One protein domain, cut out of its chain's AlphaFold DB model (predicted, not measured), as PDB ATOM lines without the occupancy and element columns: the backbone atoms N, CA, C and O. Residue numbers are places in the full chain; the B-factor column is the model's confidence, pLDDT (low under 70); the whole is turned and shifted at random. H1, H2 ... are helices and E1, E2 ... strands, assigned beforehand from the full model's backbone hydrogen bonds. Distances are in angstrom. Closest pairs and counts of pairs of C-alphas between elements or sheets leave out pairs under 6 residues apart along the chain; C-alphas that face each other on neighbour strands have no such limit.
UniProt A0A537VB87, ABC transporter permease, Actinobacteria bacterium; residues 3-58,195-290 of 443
ATOM      1  N   ASP A   3     366.413 194.203 266.318       87.56
ATOM      2  CA  ASP A   3     365.188 194.886 265.934       87.56
ATOM      3  C   ASP A   3     364.006 194.201 266.614       87.56
ATOM      4  O   ASP A   3     363.881 192.969 266.594       87.56
ATOM      5  N   VAL A   4     363.154 195.007 267.239       90.44
ATOM      6  CA  VAL A   4     361.974 194.538 267.958       90.44
ATOM      7  C   VAL A   4     360.769 195.351 267.505       90.44
ATOM      8  O   VAL A   4     360.818 196.578 267.405       90.44
ATOM      9  N   GLU A   5     359.674 194.653 267.224       91.12
ATOM     10  CA  GLU A   5     358.370 195.269 267.000       91.12
ATOM     11  C   GLU A   5     357.427 194.869 268.134       91.12
ATOM     12  O   GLU A   5     357.134 193.687 268.326       91.12
ATOM     13  N   ARG A   6     356.909 195.846 268.884       90.62
ATOM     14  CA  ARG A   6     355.731 195.596 269.728       90.62
ATOM     15  C   ARG A   6     354.490 195.478 268.863       90.62
ATOM     16  O   ARG A   6     354.138 196.425 268.162       90.62
ATOM     17  N   VAL A   7     353.806 194.345 268.972       91.12
ATOM     18  CA  VAL A   7     352.574 194.064 268.236       91.12
ATOM     19  C   VAL A   7     351.417 193.845 269.199       91.12
ATOM     20  O   VAL A   7     351.596 193.304 270.287       91.12
ATOM     21  N   GLN A   8     350.214 194.244 268.787       90.94
ATOM     22  CA  GLN A   8     348.994 193.980 269.545       90.94
ATOM     23  C   GLN A   8     348.236 192.816 268.891       90.94
ATOM     24  O   GLN A   8     347.573 193.022 267.869       90.94
ATOM     25  N   PRO A   9     348.366 191.588 269.420       92.44
ATOM     26  CA  PRO A   9     347.633 190.439 268.916       92.44
ATOM     27  C   PRO A   9     346.178 190.477 269.398       92.44
ATOM     28  O   PRO A   9     345.900 190.684 270.576       92.44
ATOM     29  N   ASP A  10     345.256 190.207 268.482       92.12
ATOM     30  CA  ASP A  10     343.821 190.108 268.734       92.12
ATOM     31  C   ASP A  10     343.270 188.770 268.215       92.12
ATOM     32  O   ASP A  10     343.858 188.121 267.347       92.12
ATOM     33  N   GLY A  11     342.083 188.380 268.684       92.00
ATOM     34  CA  GLY A  11     341.379 187.185 268.191       92.00
ATOM     35  C   GLY A  11     341.589 185.919 269.021       92.00
ATOM     36  O   GLY A  11     341.179 184.843 268.593       92.00
ATOM     37  N   PHE A  12     342.178 186.045 270.210       94.44
ATOM     38  CA  PHE A  12     342.189 184.977 271.204       94.44
ATOM     39  C   PHE A  12     340.770 184.610 271.659       94.44
ATOM     40  O   PHE A  12     339.883 185.463 271.726       94.44
ATOM     41  N   THR A  13     340.568 183.334 271.979       93.75
ATOM     42  CA  THR A  13     339.294 182.790 272.472       93.75
ATOM     43  C   THR A  13     339.265 182.626 273.992       93.75
ATOM     44  O   THR A  13     338.187 182.580 274.587       93.75
ATOM     45  N   GLY A  14     340.442 182.562 274.619       91.12
ATOM     46  CA  GLY A  14     340.635 182.478 276.060       91.12
ATOM     47  C   GLY A  14     340.263 183.758 276.807       91.12
ATOM     48  O   GLY A  14     340.079 184.832 276.233       91.12
ATOM     49  N   THR A  15     340.157 183.635 278.129       92.25
ATOM     50  CA  THR A  15     339.914 184.757 279.042       92.25
ATOM     51  C   THR A  15     341.175 185.029 279.849       92.25
ATOM     52  O   THR A  15     341.712 184.140 280.510       92.25
ATOM     53  N   TYR A  16     341.633 186.277 279.812       91.00
ATOM     54  CA  TYR A  16     342.899 186.695 280.404       91.00
ATOM     55  C   TYR A  16     342.680 187.819 281.417       91.00
ATOM     56  O   TYR A  16     341.810 188.670 281.232       91.00
ATOM     57  N   SER A  17     343.462 187.817 282.498       85.94
ATOM     58  CA  SER A  17     343.438 188.871 283.524       85.94
ATOM     59  C   SER A  17     343.894 190.223 282.976       85.94
ATOM     60  O   SER A  17     343.386 191.262 283.396       85.94
ATOM     61  N   THR A  18     344.830 190.203 282.029       88.38
ATOM     62  CA  THR A  18     345.296 191.351 281.253       88.38
ATOM     63  C   THR A  18     345.292 191.003 279.762       88.38
ATOM     64  O   THR A  18     345.415 189.825 279.413       88.38
ATOM     65  N   PRO A  19     345.120 191.989 278.861       90.56
ATOM     66  CA  PRO A  19     345.217 191.750 277.425       90.56
ATOM     67  C   PRO A  19     346.575 191.131 277.057       90.56
ATOM     68  O   PRO A  19     347.594 191.616 277.553       90.56
ATOM     69  N   PRO A  20     346.614 190.096 276.198       94.56
ATOM     70  CA  PRO A  20     347.874 189.550 275.719       94.56
ATOM     71  C   PRO A  20     348.747 190.595 275.014       94.56
ATOM     72  O   PRO A  20     348.262 191.355 274.173       94.56
ATOM     73  N   GLU A  21     350.042 190.594 275.320       94.19
ATOM     74  CA  GLU A  21     351.049 191.420 274.646       94.19
ATOM     75  C   GLU A  21     351.793 190.626 273.567       94.19
ATOM     76  O   GLU A  21     351.954 189.406 273.661       94.19
ATOM     77  N   GLY A  22     352.263 191.319 272.529       94.12
ATOM     78  CA  GLY A  22     352.996 190.710 271.429       94.12
ATOM     79  C   GLY A  22     354.357 191.349 271.180       94.12
ATOM     80  O   GLY A  22     354.491 192.573 271.190       94.12
ATOM     81  N   LEU A  23     355.351 190.517 270.878       94.56
ATOM     82  CA  LEU A  23     356.643 190.946 270.340       94.56
ATOM     83  C   LEU A  23     356.935 190.221 269.028       94.56
ATOM     84  O   LEU A  23     356.751 189.009 268.940       94.56
ATOM     85  N   ALA A  24     357.443 190.935 268.032       93.31
ATOM     86  CA  ALA A  24     358.090 190.351 266.868       93.31
ATOM     87  C   ALA A  24     359.598 190.576 266.988       93.31
ATOM     88  O   ALA A  24     360.048 191.707 267.181       93.31
ATOM     89  N   VAL A  25     360.375 189.494 266.923       93.44
ATOM     90  CA  VAL A  25     361.830 189.533 267.140       93.44
ATOM     91  C   VAL A  25     362.558 188.760 266.053       93.44
ATOM     92  O   VAL A  25     362.078 187.721 265.595       93.44
ATOM     93  N   ASP A  26     363.735 189.232 265.653       91.62
ATOM     94  CA  ASP A  26     364.626 188.447 264.804       91.62
ATOM     95  C   ASP A  26     365.398 187.415 265.648       91.62
ATOM     96  O   ASP A  26     366.269 187.798 266.437       91.62
ATOM     97  N   PRO A  27     365.131 186.102 265.497       92.56
ATOM     98  CA  PRO A  27     365.796 185.082 266.301       92.56
ATOM     99  C   PRO A  27     367.321 185.056 266.117       92.56
ATOM    100  O   PRO A  27     368.013 184.595 267.024       92.56
ATOM    101  N   ALA A  28     367.858 185.561 264.999       90.56
ATOM    102  CA  ALA A  28     369.299 185.576 264.741       90.56
ATOM    103  C   ALA A  28     370.051 186.626 265.577       90.56
ATOM    104  O   ALA A  28     371.212 186.423 265.937       90.56
ATOM    105  N   THR A  29     369.401 187.747 265.892       90.69
ATOM    106  CA  THR A  29     370.024 188.885 266.585       90.69
ATOM    107  C   THR A  29     369.514 189.061 268.015       90.69
ATOM    108  O   THR A  29     370.262 189.518 268.886       90.69
ATOM    109  N   PHE A  30     368.279 188.640 268.301       92.56
ATOM    110  CA  PHE A  30     367.614 188.880 269.581       92.56
ATOM    111  C   PHE A  30     368.328 188.235 270.773       92.56
ATOM    112  O   PHE A  30     368.398 188.844 271.839       92.56
ATOM    113  N   GLN A  31     368.943 187.060 270.595       91.56
ATOM    114  CA  GLN A  31     369.678 186.382 271.673       91.56
ATOM    115  C   GLN A  31     370.805 187.243 272.265       91.56
ATOM    116  O   GLN A  31     371.103 187.132 273.450       91.56
ATOM    117  N   GLN A  32     371.427 188.103 271.453       89.31
ATOM    118  CA  GLN A  32     372.548 188.948 271.876       89.31
ATOM    119  C   GLN A  32     372.096 190.226 272.592       89.31
ATOM    120  O   GLN A  32     372.903 190.876 273.250       89.31
ATOM    121  N   ALA A  33     370.834 190.623 272.420       89.06
ATOM    122  CA  ALA A  33     370.274 191.840 273.002       89.06
ATOM    123  C   ALA A  33     369.378 191.553 274.215       89.06
ATOM    124  O   ALA A  33     369.249 192.397 275.099       89.06
ATOM    125  N   ALA A  34     368.756 190.377 274.258       89.31
ATOM    126  CA  ALA A  34     367.807 190.002 275.290       89.31
ATOM    127  C   ALA A  34     368.488 189.376 276.509       89.31
ATOM    128  O   ALA A  34     369.427 188.590 276.405       89.31
ATOM    129  N   TRP A  35     367.934 189.662 277.683       86.56
ATOM    130  CA  TRP A  35     368.250 188.924 278.899       86.56
ATOM    131  C   TRP A  35     367.286 187.745 279.078       86.56
ATOM    132  O   TRP A  35     366.078 187.894 278.855       86.56
ATOM    133  N   TRP A  36     367.809 186.590 279.501       88.75
ATOM    134  CA  TRP A  36     367.045 185.352 279.673       88.75
ATOM    135  C   TRP A  36     367.457 184.585 280.932       88.75
ATOM    136  O   TRP A  36     368.645 184.461 281.232       88.75
ATOM    137  N   ARG A  37     366.477 183.995 281.629       88.12
ATOM    138  CA  ARG A  37     366.708 183.059 282.736       88.12
ATOM    139  C   ARG A  37     366.317 181.639 282.365       88.12
ATOM    140  O   ARG A  37     365.287 181.406 281.743       88.12
ATOM    141  N   ALA A  38     367.108 180.679 282.835       88.81
ATOM    142  CA  ALA A  38     366.898 179.259 282.560       88.81
ATOM    143  C   ALA A  38     365.572 178.696 283.106       88.81
ATOM    144  O   ALA A  38     365.142 177.648 282.648       88.81
ATOM    145  N   ASP A  39     364.918 179.366 284.059       87.19
ATOM    146  CA  ASP A  39     363.636 178.936 284.626       87.19
ATOM    147  C   ASP A  39     362.406 179.556 283.938       87.19
ATOM    148  O   ASP A  39     361.273 179.244 284.302       87.19
ATOM    149  N   PHE A  40     362.598 180.397 282.914       92.06
ATOM    150  CA  PHE A  40     361.496 180.953 282.117       92.06
ATOM    151  C   PHE A  40     360.853 179.935 281.176       92.06
ATOM    152  O   PHE A  40     359.715 180.119 280.752       92.06
ATOM    153  N   ALA A  41     361.547 178.852 280.847       94.00
ATOM    154  CA  ALA A  41     360.991 177.739 280.098       94.00
ATOM    155  C   ALA A  41     361.741 176.454 280.453       94.00
ATOM    156  O   ALA A  41     362.900 176.499 280.846       94.00
ATOM    157  N   ALA A  42     361.110 175.294 280.243       93.38
ATOM    158  CA  ALA A  42     361.849 174.025 280.188       93.38
ATOM    159  C   ALA A  42     362.862 174.017 279.018       93.38
ATOM    160  O   ALA A  42     363.871 173.317 279.038       93.38
ATOM    161  N   GLU A  43     362.529 174.816 278.005       93.50
ATOM    162  CA  GLU A  43     363.269 175.172 276.799       93.50
ATOM    163  C   GLU A  43     364.598 175.883 277.054       93.50
ATOM    164  O   GLU A  43     364.578 176.897 277.749       93.50
ATOM    165  N   SER A  44     365.712 175.510 276.411       94.56
ATOM    166  CA  SER A  44     366.813 176.481 276.287       94.56
ATOM    167  C   SER A  44     366.369 177.675 275.428       94.56
ATOM    168  O   SER A  44     365.584 177.509 274.491       94.56
ATOM    169  N   PHE A  45     366.876 178.877 275.721       94.50
ATOM    170  CA  PHE A  45     366.514 180.084 274.964       94.50
ATOM    171  C   PHE A  45     366.867 179.970 273.482       94.50
ATOM    172  O   PHE A  45     366.043 180.263 272.622       94.50
ATOM    173  N   GLU A  46     368.070 179.471 273.196       94.12
ATOM    174  CA  GLU A  46     368.542 179.191 271.839       94.12
ATOM    175  C   GLU A  46     367.630 178.181 271.132       94.12
ATOM    176  O   GLU A  46     367.241 178.390 269.986       94.12
ATOM    177  N   GLY A  47     367.203 177.127 271.836       94.69
ATOM    178  CA  GLY A  47     366.251 176.152 271.308       94.69
ATOM    179  C   GLY A  47     364.890 176.765 270.970       94.69
ATOM    180  O   GLY A  47     364.319 176.435 269.934       94.69
ATOM    181  N   LEU A  48     364.377 177.675 271.804       95.44
ATOM    182  CA  LEU A  48     363.122 178.383 271.538       95.44
ATOM    183  C   LEU A  48     363.243 179.327 270.333       95.44
ATOM    184  O   LEU A  48     362.403 179.268 269.434       95.44
ATOM    185  N   LEU A  49     364.291 180.156 270.284       94.88
ATOM    186  CA  LEU A  49     364.532 181.084 269.174       94.88
ATOM    187  C   LEU A  49     364.804 180.346 267.858       94.88
ATOM    188  O   LEU A  49     364.288 180.746 266.818       94.88
ATOM    189  N   GLY A  50     365.525 179.223 267.896       94.00
ATOM    190  CA  GLY A  50     365.779 178.393 266.719       94.00
ATOM    191  C   GLY A  50     364.500 177.855 266.074       94.00
ATOM    192  O   GLY A  50     364.443 177.702 264.856       94.00
ATOM    193  N   ARG A  51     363.436 177.630 266.859       93.62
ATOM    194  CA  ARG A  51     362.120 177.226 266.332       93.62
ATOM    195  C   ARG A  51     361.244 178.391 265.883       93.62
ATOM    196  O   ARG A  51     360.224 178.157 265.241       93.62
ATOM    197  N   LEU A  52     361.635 179.622 266.203       93.69
ATOM    198  CA  LEU A  52     360.993 180.845 265.731       93.69
ATOM    199  C   LEU A  52     361.438 181.224 264.307       93.69
ATOM    200  O   LEU A  52     360.843 182.096 263.683       93.69
ATOM    201  N   ALA A  53     362.477 180.591 263.760       84.88
ATOM    202  CA  ALA A  53     362.863 180.798 262.370       84.88
ATOM    203  C   ALA A  53     361.777 180.247 261.427       84.88
ATOM    204  O   ALA A  53     361.459 179.057 261.461       84.88
ATOM    205  N   ALA A  54     361.208 181.110 260.584       78.94
ATOM    206  CA  ALA A  54     360.257 180.718 259.547       78.94
ATOM    207  C   ALA A  54     360.963 180.599 258.185       78.94
ATOM    208  O   ALA A  54     361.966 181.282 257.954       78.94
ATOM    209  N   PRO A  55     360.462 179.754 257.267       75.31
ATOM    210  CA  PRO A  55     360.888 179.805 255.873       75.31
ATOM    211  C   PRO A  55     360.494 181.148 255.242       75.31
ATOM    212  O   PRO A  55     359.537 181.780 255.677       75.31
ATOM    213  N   ALA A  56     361.221 181.551 254.198       75.81
ATOM    214  CA  ALA A  56     360.888 182.750 253.435       75.81
ATOM    215  C   ALA A  56     359.513 182.616 252.757       75.81
ATOM    216  O   ALA A  56     359.203 181.575 252.170       75.81
ATOM    217  N   GLU A  57     358.729 183.686 252.812       83.56
ATOM    218  CA  GLU A  57     357.403 183.812 252.218       83.56
ATOM    219  C   GLU A  57     357.453 184.246 250.744       83.56
ATOM    220  O   GLU A  57     358.436 184.789 250.221       83.56
ATOM    221  N   GLY A  58     356.324 184.036 250.067       88.19
ATOM    222  CA  GLY A  58     356.117 184.437 248.681       88.19
ATOM    223  C   GLY A  58     356.592 183.422 247.636       88.19
ATOM    224  O   GLY A  58     357.130 182.355 247.926       88.19
ATOM    225  N   ALA A 195     352.328 179.284 258.466       90.19
ATOM    226  CA  ALA A 195     351.964 179.624 259.831       90.19
ATOM    227  C   ALA A 195     353.159 180.289 260.524       90.19
ATOM    228  O   ALA A 195     354.238 179.700 260.594       90.19
ATOM    229  N   VAL A 196     352.955 181.498 261.046       92.56
ATOM    230  CA  VAL A 196     353.993 182.255 261.739       92.56
ATOM    231  C   VAL A 196     354.337 181.513 263.030       92.56
ATOM    232  O   VAL A 196     353.451 181.325 263.877       92.56
ATOM    233  N   PRO A 197     355.591 181.061 263.201       95.06
ATOM    234  CA  PRO A 197     355.995 180.385 264.415       95.06
ATOM    235  C   PRO A 197     355.977 181.376 265.578       95.06
ATOM    236  O   PRO A 197     356.413 182.523 265.452       95.06
ATOM    237  N   ALA A 198     355.469 180.914 266.715       96.69
ATOM    238  CA  ALA A 198     355.300 181.727 267.903       96.69
ATOM    239  C   ALA A 198     355.662 180.982 269.194       96.69
ATOM    240  O   ALA A 198     355.259 179.832 269.411       96.69
ATOM    241  N   ILE A 199     356.378 181.660 270.085       97.50
ATOM    242  CA  ILE A 199     356.522 181.271 271.489       97.50
ATOM    243  C   ILE A 199     355.376 181.928 272.252       97.50
ATOM    244  O   ILE A 199     355.129 183.118 272.091       97.50
ATOM    245  N   MET A 200     354.661 181.171 273.076       97.62
ATOM    246  CA  MET A 200     353.511 181.690 273.824       97.62
ATOM    247  C   MET A 200     353.716 181.564 275.326       97.62
ATOM    248  O   MET A 200     354.433 180.671 275.791       97.62
ATOM    249  N   SER A 201     353.053 182.425 276.093       96.81
ATOM    250  CA  SER A 201     352.978 182.244 277.535       96.81
ATOM    251  C   SER A 201     352.248 180.943 277.877       96.81
ATOM    252  O   SER A 201     351.415 180.443 277.113       96.81
ATOM    253  N   SER A 202     352.544 180.389 279.051       94.88
ATOM    254  CA  SER A 202     351.881 179.175 279.538       94.88
ATOM    255  C   SER A 202     350.361 179.355 279.662       94.88
ATOM    256  O   SER A 202     349.620 178.419 279.375       94.88
ATOM    257  N   ASP A 203     349.899 180.562 280.004       93.12
ATOM    258  CA  ASP A 203     348.472 180.886 280.134       93.12
ATOM    259  C   ASP A 203     347.737 180.823 278.791       93.12
ATOM    260  O   ASP A 203     346.667 180.220 278.700       93.12
ATOM    261  N   ILE A 204     348.330 181.386 277.730       96.56
ATOM    262  CA  ILE A 204     347.789 181.279 276.365       96.56
ATOM    263  C   ILE A 204     347.850 179.823 275.908       96.56
ATOM    264  O   ILE A 204     346.890 179.298 275.351       96.56
ATOM    265  N   ALA A 205     348.958 179.130 276.178       96.06
ATOM    266  CA  ALA A 205     349.150 177.764 275.712       96.06
ATOM    267  C   ALA A 205     348.139 176.753 276.291       96.06
ATOM    268  O   ALA A 205     347.859 175.743 275.643       96.06
ATOM    269  N   GLN A 206     347.603 177.018 277.488       95.75
ATOM    270  CA  GLN A 206     346.571 176.196 278.133       95.75
ATOM    271  C   GLN A 206     345.161 176.450 277.586       95.75
ATOM    272  O   GLN A 206     344.329 175.545 277.630       95.75
ATOM    273  N   GLN A 207     344.887 177.662 277.099       96.50
ATOM    274  CA  GLN A 207     343.551 178.075 276.659       96.50
ATOM    275  C   GLN A 207     343.372 178.010 275.140       96.50
ATOM    276  O   GLN A 207     342.253 177.844 274.663       96.50
ATOM    277  N   GLU A 208     344.464 178.102 274.380       97.12
ATOM    278  CA  GLU A 208     344.433 178.172 272.922       97.12
ATOM    279  C   GLU A 208     345.029 176.919 272.252       97.12
ATOM    280  O   GLU A 208     345.957 176.281 272.780       97.12
ATOM    281  N   PRO A 209     344.546 176.563 271.047       96.56
ATOM    282  CA  PRO A 209     345.080 175.442 270.279       96.56
ATOM    283  C   PRO A 209     346.520 175.691 269.797       96.56
ATOM    284  O   PRO A 209     347.013 176.811 269.765       96.56
ATOM    285  N   THR A 210     347.213 174.638 269.358       96.44
ATOM    286  CA  THR A 210     348.581 174.763 268.809       96.44
ATOM    287  C   THR A 210     348.634 175.604 267.528       96.44
ATOM    288  O   THR A 210     349.644 176.248 267.256       96.44
ATOM    289  N   THR A 211     347.561 175.607 266.736       95.56
ATOM    290  CA  THR A 211     347.438 176.432 265.530       95.56
ATOM    291  C   THR A 211     346.156 177.241 265.616       95.56
ATOM    292  O   THR A 211     345.089 176.681 265.864       95.56
ATOM    293  N   MET A 212     346.267 178.548 265.404       94.88
ATOM    294  CA  MET A 212     345.173 179.509 265.561       94.88
ATOM    295  C   MET A 212     345.275 180.619 264.514       94.88
ATOM    296  O   MET A 212     346.295 180.756 263.845       94.88
ATOM    297  N   GLN A 213     344.209 181.399 264.360       92.88
ATOM    298  CA  GLN A 213     344.200 182.595 263.521       92.88
ATOM    299  C   GLN A 213     344.183 183.807 264.443       92.88
ATOM    300  O   GLN A 213     343.210 183.982 265.173       92.88
ATOM    301  N   LEU A 214     345.234 184.624 264.413       92.62
ATOM    302  CA  LEU A 214     345.282 185.868 265.180       92.62
ATOM    303  C   LEU A 214     345.315 187.053 264.235       92.62
ATOM    304  O   LEU A 214     345.920 186.999 263.164       92.62
ATOM    305  N   ARG A 215     344.674 188.141 264.642       90.44
ATOM    306  CA  ARG A 215     344.825 189.420 263.967       90.44
ATOM    307  C   ARG A 215     346.022 190.148 264.565       90.44
ATOM    308  O   ARG A 215     346.060 190.372 265.769       90.44
ATOM    309  N   ILE A 216     346.985 190.503 263.723       87.81
ATOM    310  CA  ILE A 216     348.156 191.303 264.084       87.81
ATOM    311  C   ILE A 216     348.152 192.517 263.158       87.81
ATOM    312  O   ILE A 216     348.269 192.379 261.940       87.81
ATOM    313  N   GLY A 217     347.941 193.701 263.732       83.12
ATOM    314  CA  GLY A 217     347.660 194.904 262.948       83.12
ATOM    315  C   GLY A 217     346.334 194.777 262.188       83.12
ATOM    316  O   GLY A 217     345.283 194.505 262.781       83.12
ATOM    317  N   ASP A 218     346.377 194.972 260.872       79.81
ATOM    318  CA  ASP A 218     345.217 194.867 259.985       79.81
ATOM    319  C   ASP A 218     345.036 193.467 259.374       79.81
ATOM    320  O   ASP A 218     343.970 193.186 258.824       79.81
ATOM    321  N   ARG A 219     346.028 192.576 259.512       84.31
ATOM    322  CA  ARG A 219     346.047 191.241 258.903       84.31
ATOM    323  C   ARG A 219     345.611 190.145 259.870       84.31
ATOM    324  O   ARG A 219     346.042 190.110 261.019       84.31
ATOM    325  N   THR A 220     344.832 189.185 259.374       88.00
ATOM    326  CA  THR A 220     344.611 187.900 260.063       88.00
ATOM    327  C   THR A 220     345.632 186.880 259.574       88.00
ATOM    328  O   THR A 220     345.659 186.567 258.383       88.00
ATOM    329  N   LEU A 221     346.457 186.367 260.485       88.75
ATOM    330  CA  LEU A 221     347.582 185.487 260.188       88.75
ATOM    331  C   LEU A 221     347.419 184.117 260.863       88.75
ATOM    332  O   LEU A 221     347.019 184.050 262.033       88.75
ATOM    333  N   PRO A 222     347.777 183.021 260.165       91.56
ATOM    334  CA  PRO A 222     347.892 181.720 260.796       91.56
ATOM    335  C   PRO A 222     349.106 181.726 261.722       91.56
ATOM    336  O   PRO A 222     350.221 181.998 261.292       91.56
ATOM    337  N   ILE A 223     348.896 181.394 262.988       94.56
ATOM    338  CA  ILE A 223     349.939 181.322 264.008       94.56
ATOM    339  C   ILE A 223     350.123 179.868 264.428       94.56
ATOM    340  O   ILE A 223     349.145 179.161 264.692       94.56
ATOM    341  N   GLN A 224     351.373 179.424 264.524       95.56
ATOM    342  CA  GLN A 224     351.739 178.110 265.040       95.56
ATOM    343  C   GLN A 224     352.560 178.250 266.320       95.56
ATOM    344  O   GLN A 224     353.660 178.796 266.314       95.56
ATOM    345  N   ARG A 225     352.063 177.688 267.422       97.00
ATOM    346  CA  ARG A 225     352.815 177.610 268.672       97.00
ATOM    347  C   ARG A 225     353.962 176.610 268.528       97.00
ATOM    348  O   ARG A 225     353.727 175.410 268.389       97.00
ATOM    349  N   VAL A 226     355.193 177.106 268.605       96.56
ATOM    350  CA  VAL A 226     356.427 176.308 268.517       96.56
ATOM    351  C   VAL A 226     357.127 176.137 269.861       96.56
ATOM    352  O   VAL A 226     357.999 175.281 269.995       96.56
ATOM    353  N   GLY A 227     356.744 176.920 270.869       96.81
ATOM    354  CA  GLY A 227     357.331 176.867 272.201       96.81
ATOM    355  C   GLY A 227     356.445 177.535 273.243       96.81
ATOM    356  O   GLY A 227     355.516 178.275 272.911       96.81
ATOM    357  N   THR A 228     356.739 177.259 274.508       97.38
ATOM    358  CA  THR A 228     356.040 177.851 275.651       97.38
ATOM    359  C   THR A 228     357.029 178.369 276.679       97.38
ATOM    360  O   THR A 228     358.012 177.688 276.976       97.38
ATOM    361  N   ALA A 229     356.739 179.528 277.257       95.94
ATOM    362  CA  ALA A 229     357.506 180.112 278.352       95.94
ATOM    363  C   ALA A 229     356.565 180.689 279.426       95.94
ATOM    364  O   ALA A 229     355.384 180.925 279.181       95.94
ATOM    365  N   THR A 230     357.047 180.874 280.646       93.69
ATOM    366  CA  THR A 230     356.308 181.522 281.745       93.69
ATOM    367  C   THR A 230     356.563 183.027 281.788       93.69
ATOM    368  O   THR A 230     355.771 183.778 282.347       93.69
ATOM    369  N   SER A 231     357.667 183.489 281.202       91.19
ATOM    370  CA  SER A 231     358.061 184.897 281.110       91.19
ATOM    371  C   SER A 231     358.938 185.111 279.879       91.19
ATOM    372  O   SER A 231     359.538 184.162 279.370       91.19
ATOM    373  N   PHE A 232     359.015 186.350 279.393       91.75
ATOM    374  CA  PHE A 232     359.840 186.707 278.241       91.75
ATOM    375  C   PHE A 232     360.462 188.096 278.414       91.75
ATOM    376  O   PHE A 232     359.911 188.946 279.109       91.75
ATOM    377  N   SER A 233     361.627 188.314 277.802       87.81
ATOM    378  CA  SER A 233     362.369 189.576 277.906       87.81
ATOM    379  C   SER A 233     361.540 190.757 277.384       87.81
ATOM    380  O   SER A 233     360.995 190.681 276.287       87.81
ATOM    381  N   GLY A 234     361.446 191.834 278.170       83.06
ATOM    382  CA  GLY A 234     360.734 193.072 277.817       83.06
ATOM    383  C   GLY A 234     359.203 192.993 277.813       83.06
ATOM    384  O   GLY A 234     358.557 193.918 277.311       83.06
ATOM    385  N   ILE A 235     358.638 191.932 278.396       88.25
ATOM    386  CA  ILE A 235     357.207 191.787 278.692       88.25
ATOM    387  C   ILE A 235     357.029 191.751 280.206       88.25
ATOM    388  O   ILE A 235     357.771 191.056 280.900       88.25
ATOM    389  N   ALA A 236     356.051 192.488 280.733       83.12
ATOM    390  CA  ALA A 236     355.814 192.532 282.171       83.12
ATOM    391  C   ALA A 236     355.480 191.133 282.748       83.12
ATOM    392  O   ALA A 236     354.838 190.315 282.083       83.12
ATOM    393  N   PRO A 237     355.904 190.820 283.986       77.50
ATOM    394  CA  PRO A 237     355.669 189.503 284.557       77.50
ATOM    395  C   PRO A 237     354.183 189.233 284.782       77.50
ATOM    396  O   PRO A 237     353.453 190.102 285.253       77.50
ATOM    397  N   GLY A 238     353.748 188.005 284.497       81.81
ATOM    398  CA  GLY A 238     352.342 187.613 284.626       81.81
ATOM    399  C   GLY A 238     351.432 188.167 283.527       81.81
ATOM    400  O   GLY A 238     350.240 187.867 283.541       81.81
ATOM    401  N   THR A 239     351.967 188.932 282.570       89.38
ATOM    402  CA  THR A 239     351.237 189.312 281.360       89.38
ATOM    403  C   THR A 239     351.241 188.139 280.378       89.38
ATOM    404  O   THR A 239     352.316 187.639 280.034       89.38
ATOM    405  N   PRO A 240     350.075 187.673 279.900       95.06
ATOM    406  CA  PRO A 240     350.011 186.701 278.818       95.06
ATOM    407  C   PRO A 240     350.678 187.257 277.561       95.06
ATOM    408  O   PRO A 240     350.523 188.436 277.252       95.06
ATOM    409  N   PHE A 241     351.419 186.431 276.824       95.88
ATOM    410  CA  PHE A 241     352.192 186.937 275.696       95.88
ATOM    411  C   PHE A 241     352.344 185.977 274.531       95.88
ATOM    412  O   PHE A 241     352.303 184.754 274.683       95.88
ATOM    413  N   ILE A 242     352.625 186.566 273.375       97.12
ATOM    414  CA  ILE A 242     353.074 185.888 272.169       97.12
ATOM    415  C   ILE A 242     354.346 186.560 271.645       97.12
ATOM    416  O   ILE A 242     354.437 187.780 271.555       97.12
ATOM    417  N   VAL A 243     355.337 185.761 271.277       96.44
ATOM    418  CA  VAL A 243     356.544 186.222 270.593       96.44
ATOM    419  C   VAL A 243     356.598 185.540 269.245       96.44
ATOM    420  O   VAL A 243     356.640 184.313 269.189       96.44
ATOM    421  N   VAL A 244     356.571 186.318 268.173       95.19
ATOM    422  CA  VAL A 244     356.570 185.839 266.790       95.19
ATOM    423  C   VAL A 244     357.895 186.147 266.101       95.19
ATOM    424  O   VAL A 244     358.669 187.001 266.535       95.19
ATOM    425  N   SER A 245     358.151 185.447 265.001       92.50
ATOM    426  CA  SER A 245     359.277 185.751 264.121       92.50
ATOM    427  C   SER A 245     359.089 187.116 263.459       92.50
ATOM    428  O   SER A 245     358.184 187.279 262.642       92.50
ATOM    429  N   GLY A 246     359.949 188.078 263.791       89.56
ATOM    430  CA  GLY A 246     359.999 189.394 263.150       89.56
ATOM    431  C   GLY A 246     360.154 189.288 261.631       89.56
ATOM    432  O   GLY A 246     359.291 189.789 260.916       89.56
ATOM    433  N   PRO A 247     361.161 188.556 261.113       87.00
ATOM    434  CA  PRO A 247     361.337 188.373 259.675       87.00
ATOM    435  C   PRO A 247     360.096 187.809 258.970       87.00
ATOM    436  O   PRO A 247     359.690 188.342 257.940       87.00
ATOM    437  N   ALA A 248     359.449 186.784 259.539       88.62
ATOM    438  CA  ALA A 248     358.244 186.197 258.945       88.62
ATOM    439  C   ALA A 248     357.063 187.177 258.951       88.62
ATOM    440  O   ALA A 248     356.330 187.293 257.970       88.62
ATOM    441  N   LEU A 249     356.885 187.906 260.058       88.25
ATOM    442  CA  LEU A 249     355.832 188.906 260.173       88.25
ATOM    443  C   LEU A 249     356.047 190.052 259.179       88.25
ATOM    444  O   LEU A 249     355.102 190.435 258.492       88.25
ATOM    445  N   PHE A 250     357.274 190.563 259.062       85.38
ATOM    446  CA  PHE A 250     357.615 191.638 258.134       85.38
ATOM    447  C   PHE A 250     357.426 191.229 256.676       85.38
ATOM    448  O   PHE A 250     356.962 192.043 255.884       85.38
ATOM    449  N   GLU A 251     357.725 189.980 256.312       85.56
ATOM    450  CA  GLU A 251     357.441 189.472 254.965       85.56
ATOM    451  C   GLU A 251     355.940 189.430 254.665       85.56
ATOM    452  O   GLU A 251     355.512 189.866 253.593       85.56
ATOM    453  N   LEU A 252     355.126 188.985 255.625       85.75
ATOM    454  CA  LEU A 252     353.671 188.995 255.491       85.75
ATOM    455  C   LEU A 252     353.128 190.431 255.440       85.75
ATOM    456  O   LEU A 252     352.282 190.744 254.607       85.75
ATOM    457  N   GLN A 253     353.617 191.349 256.268       84.50
ATOM    458  CA  GLN A 253     353.227 192.762 256.194       84.50
ATOM    459  C   GLN A 253     353.658 193.402 254.862       84.50
ATOM    460  O   GLN A 253     352.876 194.118 254.237       84.50
ATOM    461  N   GLY A 254     354.854 193.066 254.366       85.44
ATOM    462  CA  GLY A 254     355.391 193.513 253.080       85.44
ATOM    463  C   GLY A 254     354.598 193.032 251.861       85.44
ATOM    464  O   GLY A 254     354.715 193.624 250.788       85.44
ATOM    465  N   ALA A 255     353.752 192.008 252.012       87.12
ATOM    466  CA  ALA A 255     352.814 191.583 250.979       87.12
ATOM    467  C   ALA A 255     351.672 192.594 250.756       87.12
ATOM    468  O   ALA A 255     351.007 192.533 249.725       87.12
ATOM    469  N   VAL A 256     351.432 193.539 251.668       84.88
ATOM    470  CA  VAL A 256     350.438 194.604 251.478       84.88
ATOM    471  C   VAL A 256     351.161 195.910 251.110       84.88
ATOM    472  O   VAL A 256     352.014 196.375 251.872       84.88
ATOM    473  N   PRO A 257     350.851 196.534 249.956       74.81
ATOM    474  CA  PRO A 257     351.470 197.796 249.559       74.81
ATOM    475  C   PRO A 257     351.346 198.875 250.644       74.81
ATOM    476  O   PRO A 257     350.280 199.075 251.220       74.81
ATOM    477  N   GLY A 258     352.450 199.569 250.935       67.62
ATOM    478  CA  GLY A 258     352.491 200.654 251.926       67.62
ATOM    479  C   GLY A 258     352.509 200.223 253.402       67.62
ATOM    480  O   GLY A 258     352.703 201.082 254.260       67.62
ATOM    481  N   GLN A 259     352.376 198.925 253.704       67.00
ATOM    482  CA  GLN A 259     352.388 198.356 255.065       67.00
ATOM    483  C   GLN A 259     353.753 197.743 255.458       67.00
ATOM    484  O   GLN A 259     353.825 196.954 256.394       67.00
ATOM    485  N   GLY A 260     354.844 198.079 254.753       58.88
ATOM    486  CA  GLY A 260     356.185 197.550 255.043       58.88
ATOM    487  C   GLY A 260     356.583 197.735 256.516       58.88
ATOM    488  O   GLY A 260     356.399 198.824 257.067       58.88
ATOM    489  N   GLY A 261     357.085 196.653 257.124       60.81
ATOM    490  CA  GLY A 261     357.259 196.504 258.569       60.81
ATOM    491  C   GLY A 261     357.961 197.672 259.256       60.81
ATOM    492  O   GLY A 261     358.916 198.253 258.735       60.81
ATOM    493  N   ARG A 262     357.464 198.021 260.444       65.94
ATOM    494  CA  ARG A 262     358.010 199.100 261.269       65.94
ATOM    495  C   ARG A 262     358.711 198.497 262.473       65.94
ATOM    496  O   ARG A 262     358.067 198.143 263.452       65.94
ATOM    497  N   VAL A 263     360.038 198.457 262.427       74.88
ATOM    498  CA  VAL A 263     360.831 198.350 263.654       74.88
ATOM    499  C   VAL A 263     360.520 199.591 264.489       74.88
ATOM    500  O   VAL A 263     360.736 200.715 264.029       74.88
ATOM    501  N   ASN A 264     359.941 199.399 265.673       85.38
ATOM    502  CA  ASN A 264     359.608 200.495 266.585       85.38
ATOM    503  C   ASN A 264     360.529 200.542 267.805       85.38
ATOM    504  O   ASN A 264     360.596 201.577 268.466       85.38
ATOM    505  N   GLU A 265     361.282 199.473 268.058       89.50
ATOM    506  CA  GLU A 265     362.259 199.402 269.130       89.50
ATOM    507  C   GLU A 265     363.566 198.778 268.640       89.50
ATOM    508  O   GLU A 265     363.589 197.846 267.838       89.50
ATOM    509  N   VAL A 266     364.677 199.288 269.168       90.06
ATOM    510  CA  VAL A 266     366.012 198.752 268.910       90.06
ATOM    511  C   VAL A 266     366.653 198.415 270.242       90.06
ATOM    512  O   VAL A 266     366.874 199.290 271.079       90.06
ATOM    513  N   TRP A 267     366.929 197.134 270.460       90.88
ATOM    514  CA  TRP A 267     367.445 196.638 271.730       90.88
ATOM    515  C   TRP A 267     368.944 196.369 271.634       90.88
ATOM    516  O   TRP A 267     369.463 195.842 270.643       90.88
ATOM    517  N   THR A 268     369.666 196.717 272.693       89.75
ATOM    518  CA  THR A 268     371.105 196.472 272.813       89.75
ATOM    519  C   THR A 268     371.446 195.999 274.214       89.75
ATOM    520  O   THR A 268     370.764 196.329 275.179       89.75
ATOM    521  N   HIS A 269     372.504 195.200 274.305       86.50
ATOM    522  CA  HIS A 269     373.073 194.758 275.567       86.50
ATOM    523  C   HIS A 269     374.497 195.309 275.696       86.50
ATOM    524  O   HIS A 269     375.238 195.342 274.710       86.50
ATOM    525  N   GLY A 270     374.876 195.713 276.909       83.38
ATOM    526  CA  GLY A 270     376.173 196.320 277.217       83.38
ATOM    527  C   GLY A 270     376.146 197.850 277.274       83.38
ATOM    528  O   GLY A 270     375.092 198.476 277.218       83.38
ATOM    529  N   ASP A 271     377.329 198.454 277.396       80.69
ATOM    530  CA  ASP A 271     377.494 199.896 277.651       80.69
ATOM    531  C   ASP A 271     377.451 200.782 276.393       80.69
ATOM    532  O   ASP A 271     377.636 201.998 276.476       80.69
ATOM    533  N   THR A 272     377.270 200.192 275.210       81.19
ATOM    534  CA  THR A 272     377.304 200.946 273.950       81.19
ATOM    535  C   THR A 272     375.933 201.539 273.651       81.19
ATOM    536  O   THR A 272     374.998 200.798 273.366       81.19
ATOM    537  N   ASP A 273     375.830 202.867 273.666       85.44
ATOM    538  CA  ASP A 273     374.625 203.594 273.259       85.44
ATOM    539  C   ASP A 273     374.471 203.578 271.719       85.44
ATOM    540  O   ASP A 273     375.312 204.152 271.015       85.44
ATOM    541  N   PRO A 274     373.422 202.937 271.160       87.25
ATOM    542  CA  PRO A 274     373.221 202.856 269.714       87.25
ATOM    543  C   PRO A 274     372.618 204.132 269.106       87.25
ATOM    544  O   PRO A 274     372.510 204.221 267.882       87.25
ATOM    545  N   THR A 275     372.231 205.123 269.919       89.44
ATOM    546  CA  THR A 275     371.452 206.297 269.489       89.44
ATOM    547  C   THR A 275     372.095 207.027 268.312       89.44
ATOM    548  O   THR A 275     371.429 207.296 267.312       89.44
ATOM    549  N   ALA A 276     373.404 207.291 268.375       90.19
ATOM    550  CA  ALA A 276     374.110 208.000 267.308       90.19
ATOM    551  C   ALA A 276     374.121 207.218 265.980       90.19
ATOM    552  O   ALA A 276     373.987 207.815 264.912       90.19
ATOM    553  N   ALA A 277     374.248 205.888 266.037       88.94
ATOM    554  CA  ALA A 277     374.242 205.035 264.849       88.94
ATOM    555  C   ALA A 277     372.845 204.962 264.209       88.94
ATOM    556  O   ALA A 277     372.721 205.057 262.990       88.94
ATOM    557  N   ILE A 278     371.796 204.864 265.032       89.12
ATOM    558  CA  ILE A 278     370.394 204.848 264.589       89.12
ATOM    559  C   ILE A 278     370.017 206.186 263.934       89.12
ATOM    560  O   ILE A 278     369.456 206.210 262.837       89.12
ATOM    561  N   GLN A 279     370.401 207.307 264.552       90.88
ATOM    562  CA  GLN A 279     370.173 208.645 264.000       90.88
ATOM    563  C   GLN A 279     370.931 208.862 262.685       90.88
ATOM    564  O   GLN A 279     370.374 209.423 261.743       90.88
ATOM    565  N   ALA A 280     372.176 208.381 262.585       90.81
ATOM    566  CA  ALA A 280     372.955 208.439 261.348       90.81
ATOM    567  C   ALA A 280     372.335 207.602 260.213       90.81
ATOM    568  O   ALA A 280     372.479 207.962 259.045       90.81
ATOM    569  N   ALA A 281     371.611 206.528 260.544       85.75
ATOM    570  CA  ALA A 281     370.834 205.733 259.593       85.75
ATOM    571  C   ALA A 281     369.488 206.381 259.198       85.75
ATOM    572  O   ALA A 281     368.754 205.820 258.388       85.75
ATOM    573  N   GLY A 282     369.169 207.569 259.728       86.62
ATOM    574  CA  GLY A 282     367.973 208.336 259.373       86.62
ATOM    575  C   GLY A 282     366.733 208.024 260.214       86.62
ATOM    576  O   GLY A 282     365.650 208.507 259.885       86.62
ATOM    577  N   PHE A 283     366.869 207.259 261.300       85.81
ATOM    578  CA  PHE A 283     365.757 206.935 262.191       85.81
ATOM    579  C   PHE A 283     365.716 207.896 263.392       85.81
ATOM    580  O   PHE A 283     366.701 208.002 264.131       85.81
ATOM    581  N   PRO A 284     364.598 208.610 263.626       88.25
ATOM    582  CA  PRO A 284     364.462 209.462 264.799       88.25
ATOM    583  C   PRO A 284     364.301 208.610 266.064       88.25
ATOM    584  O   PRO A 284     363.401 207.779 266.155       88.25
ATOM    585  N   VAL A 285     365.147 208.857 267.064       89.50
ATOM    586  CA  VAL A 285     365.032 208.241 268.394       89.50
ATOM    587  C   VAL A 285     364.154 209.137 269.261       89.50
ATOM    588  O   VAL A 285     364.537 210.265 269.570       89.50
ATOM    589  N   ILE A 286     362.959 208.651 269.596       89.12
ATOM    590  CA  ILE A 286     361.943 209.407 270.350       89.12
ATOM    591  C   ILE A 286     361.958 209.113 271.852       89.12
ATOM    592  O   ILE A 286     361.501 209.944 272.631       89.12
ATOM    593  N   ASP A 287     362.476 207.952 272.245       86.38
ATOM    594  CA  ASP A 287     362.599 207.528 273.635       86.38
ATOM    595  C   ASP A 287     363.851 206.654 273.803       86.38
ATOM    596  O   ASP A 287     364.293 206.000 272.856       86.38
ATOM    597  N   LEU A 288     364.435 206.673 275.002       87.31
ATOM    598  CA  LEU A 288     365.618 205.899 275.363       87.31
ATOM    599  C   LEU A 288     365.448 205.342 276.774       87.31
ATOM    600  O   LEU A 288     365.517 206.070 277.768       87.31
ATOM    601  N   LEU A 289     365.313 204.021 276.865       85.38
ATOM    602  CA  LEU A 289     365.320 203.305 278.131       85.38
ATOM    603  C   LEU A 289     366.671 202.609 278.319       85.38
ATOM    604  O   LEU A 289     367.035 201.733 277.540       85.38
ATOM    605  N   SER A 290     367.411 202.987 279.364       85.50
ATOM    606  CA  SER A 290     368.698 202.367 279.703       85.50
ATOM    607  C   SER A 290     368.662 201.720 281.086       85.50
ATOM    608  O   SER A 290     368.019 202.240 282.002       85.50
TER     609      SER A 290
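AT A GLANCE: This is residues 3 to 58 and 195 to 290 of the 443 residues of the protein "ABC transporter permease" of Actinobacteria bacterium (UniProt A0A537VB87). A strongly twisted sheet curls into a small, nearly closed barrel of E1 to E6, with residues 9 to 10 pairing with E4 across the gap between E1 and E4. H4 packs on E1, E2 and E3, H1 and H2 lie side by side on the same face, H3 is on the opposite face, and the stretch with H5 lies beyond E7. The 152 printed residues have five named helices and seven named strands, along the chain E1 E2 H1 H2 E3 H3 E4 E5 E6 H4 E7 H5. The mixed sheet has the order E4 E5 E3 E6 E2 E1 E7, and the class is mixed, helices and strands. The whole is compact, radius of gyration of the C-alphas 15.4 A, with spans of 44, 40 and 29 A.

IN THESE COORDINATES: E1, residues 3 to 7, begins at C-alpha 3 (365.188, 194.886, 265.934). E2 is residues 21 to 25, H1 27 to 33 and H2 45 to 51. After the cut come E3, residues 196 to 201, 15.8 A long, H3, 202 to 207, and E4, 211 to 216, 15.0 A. E5, residues 219 to 229, is 25.2 A from C-alpha 219 (346.047, 191.241, 258.903) to C-alpha 229, and bends by 75 degrees at residue 226. E6 is residues 241 to 245, H4 246 to 254, 11.8 A, E7 265 to 267, and H5 275 to 280, ending at C-alpha 280 (372.955, 208.439, 261.348).

HOW THE PARTS SIT: E1 and E2 form an antiparallel hairpin, with N 24 and O 5 2.8 A apart. E6 and E2 are parallel, with N 244 and O 23 at 2.8 A. E3 is antiparallel to E6, N 199 to O 243 2.8 A, and parallel to E5, N 198 to O 224 2.8 A. E4 and E5 are a hairpin, N 221 to O 214 2.8 A. At the other edge, E7 is antiparallel to E1, N 4 to O 265 2.9 A. E6, H4 and E7 make a split strand-helix-strand unit, two strands running the same way with E2 and E1 between them, its crossover right-handed. H1 and H2, a helical hairpin, touch at a shallow tilt of 20 degrees, with the C-alphas of Pro 27 and Leu 49 closest, 5.1 A. H5 is not on the sheet. H2, H4 and H5 have every O i to N i+4 pair within hydrogen-bond range; H3 has 1 of 2, and H1 0 of 3, with 2 of 4 O i to N i+3 pairs.

THE WHOLE: The C-alphas farthest apart, of Gln 207 and Ala 280, are 45.0 A apart. Residues 59 to 194 are not printed; C-alphas 58 and 195 are 12.8 A apart across the cut. The links E1 to E2, H1 to H2 and E5 to E6 are long. Residues 258 to 262 have pLDDT under 70.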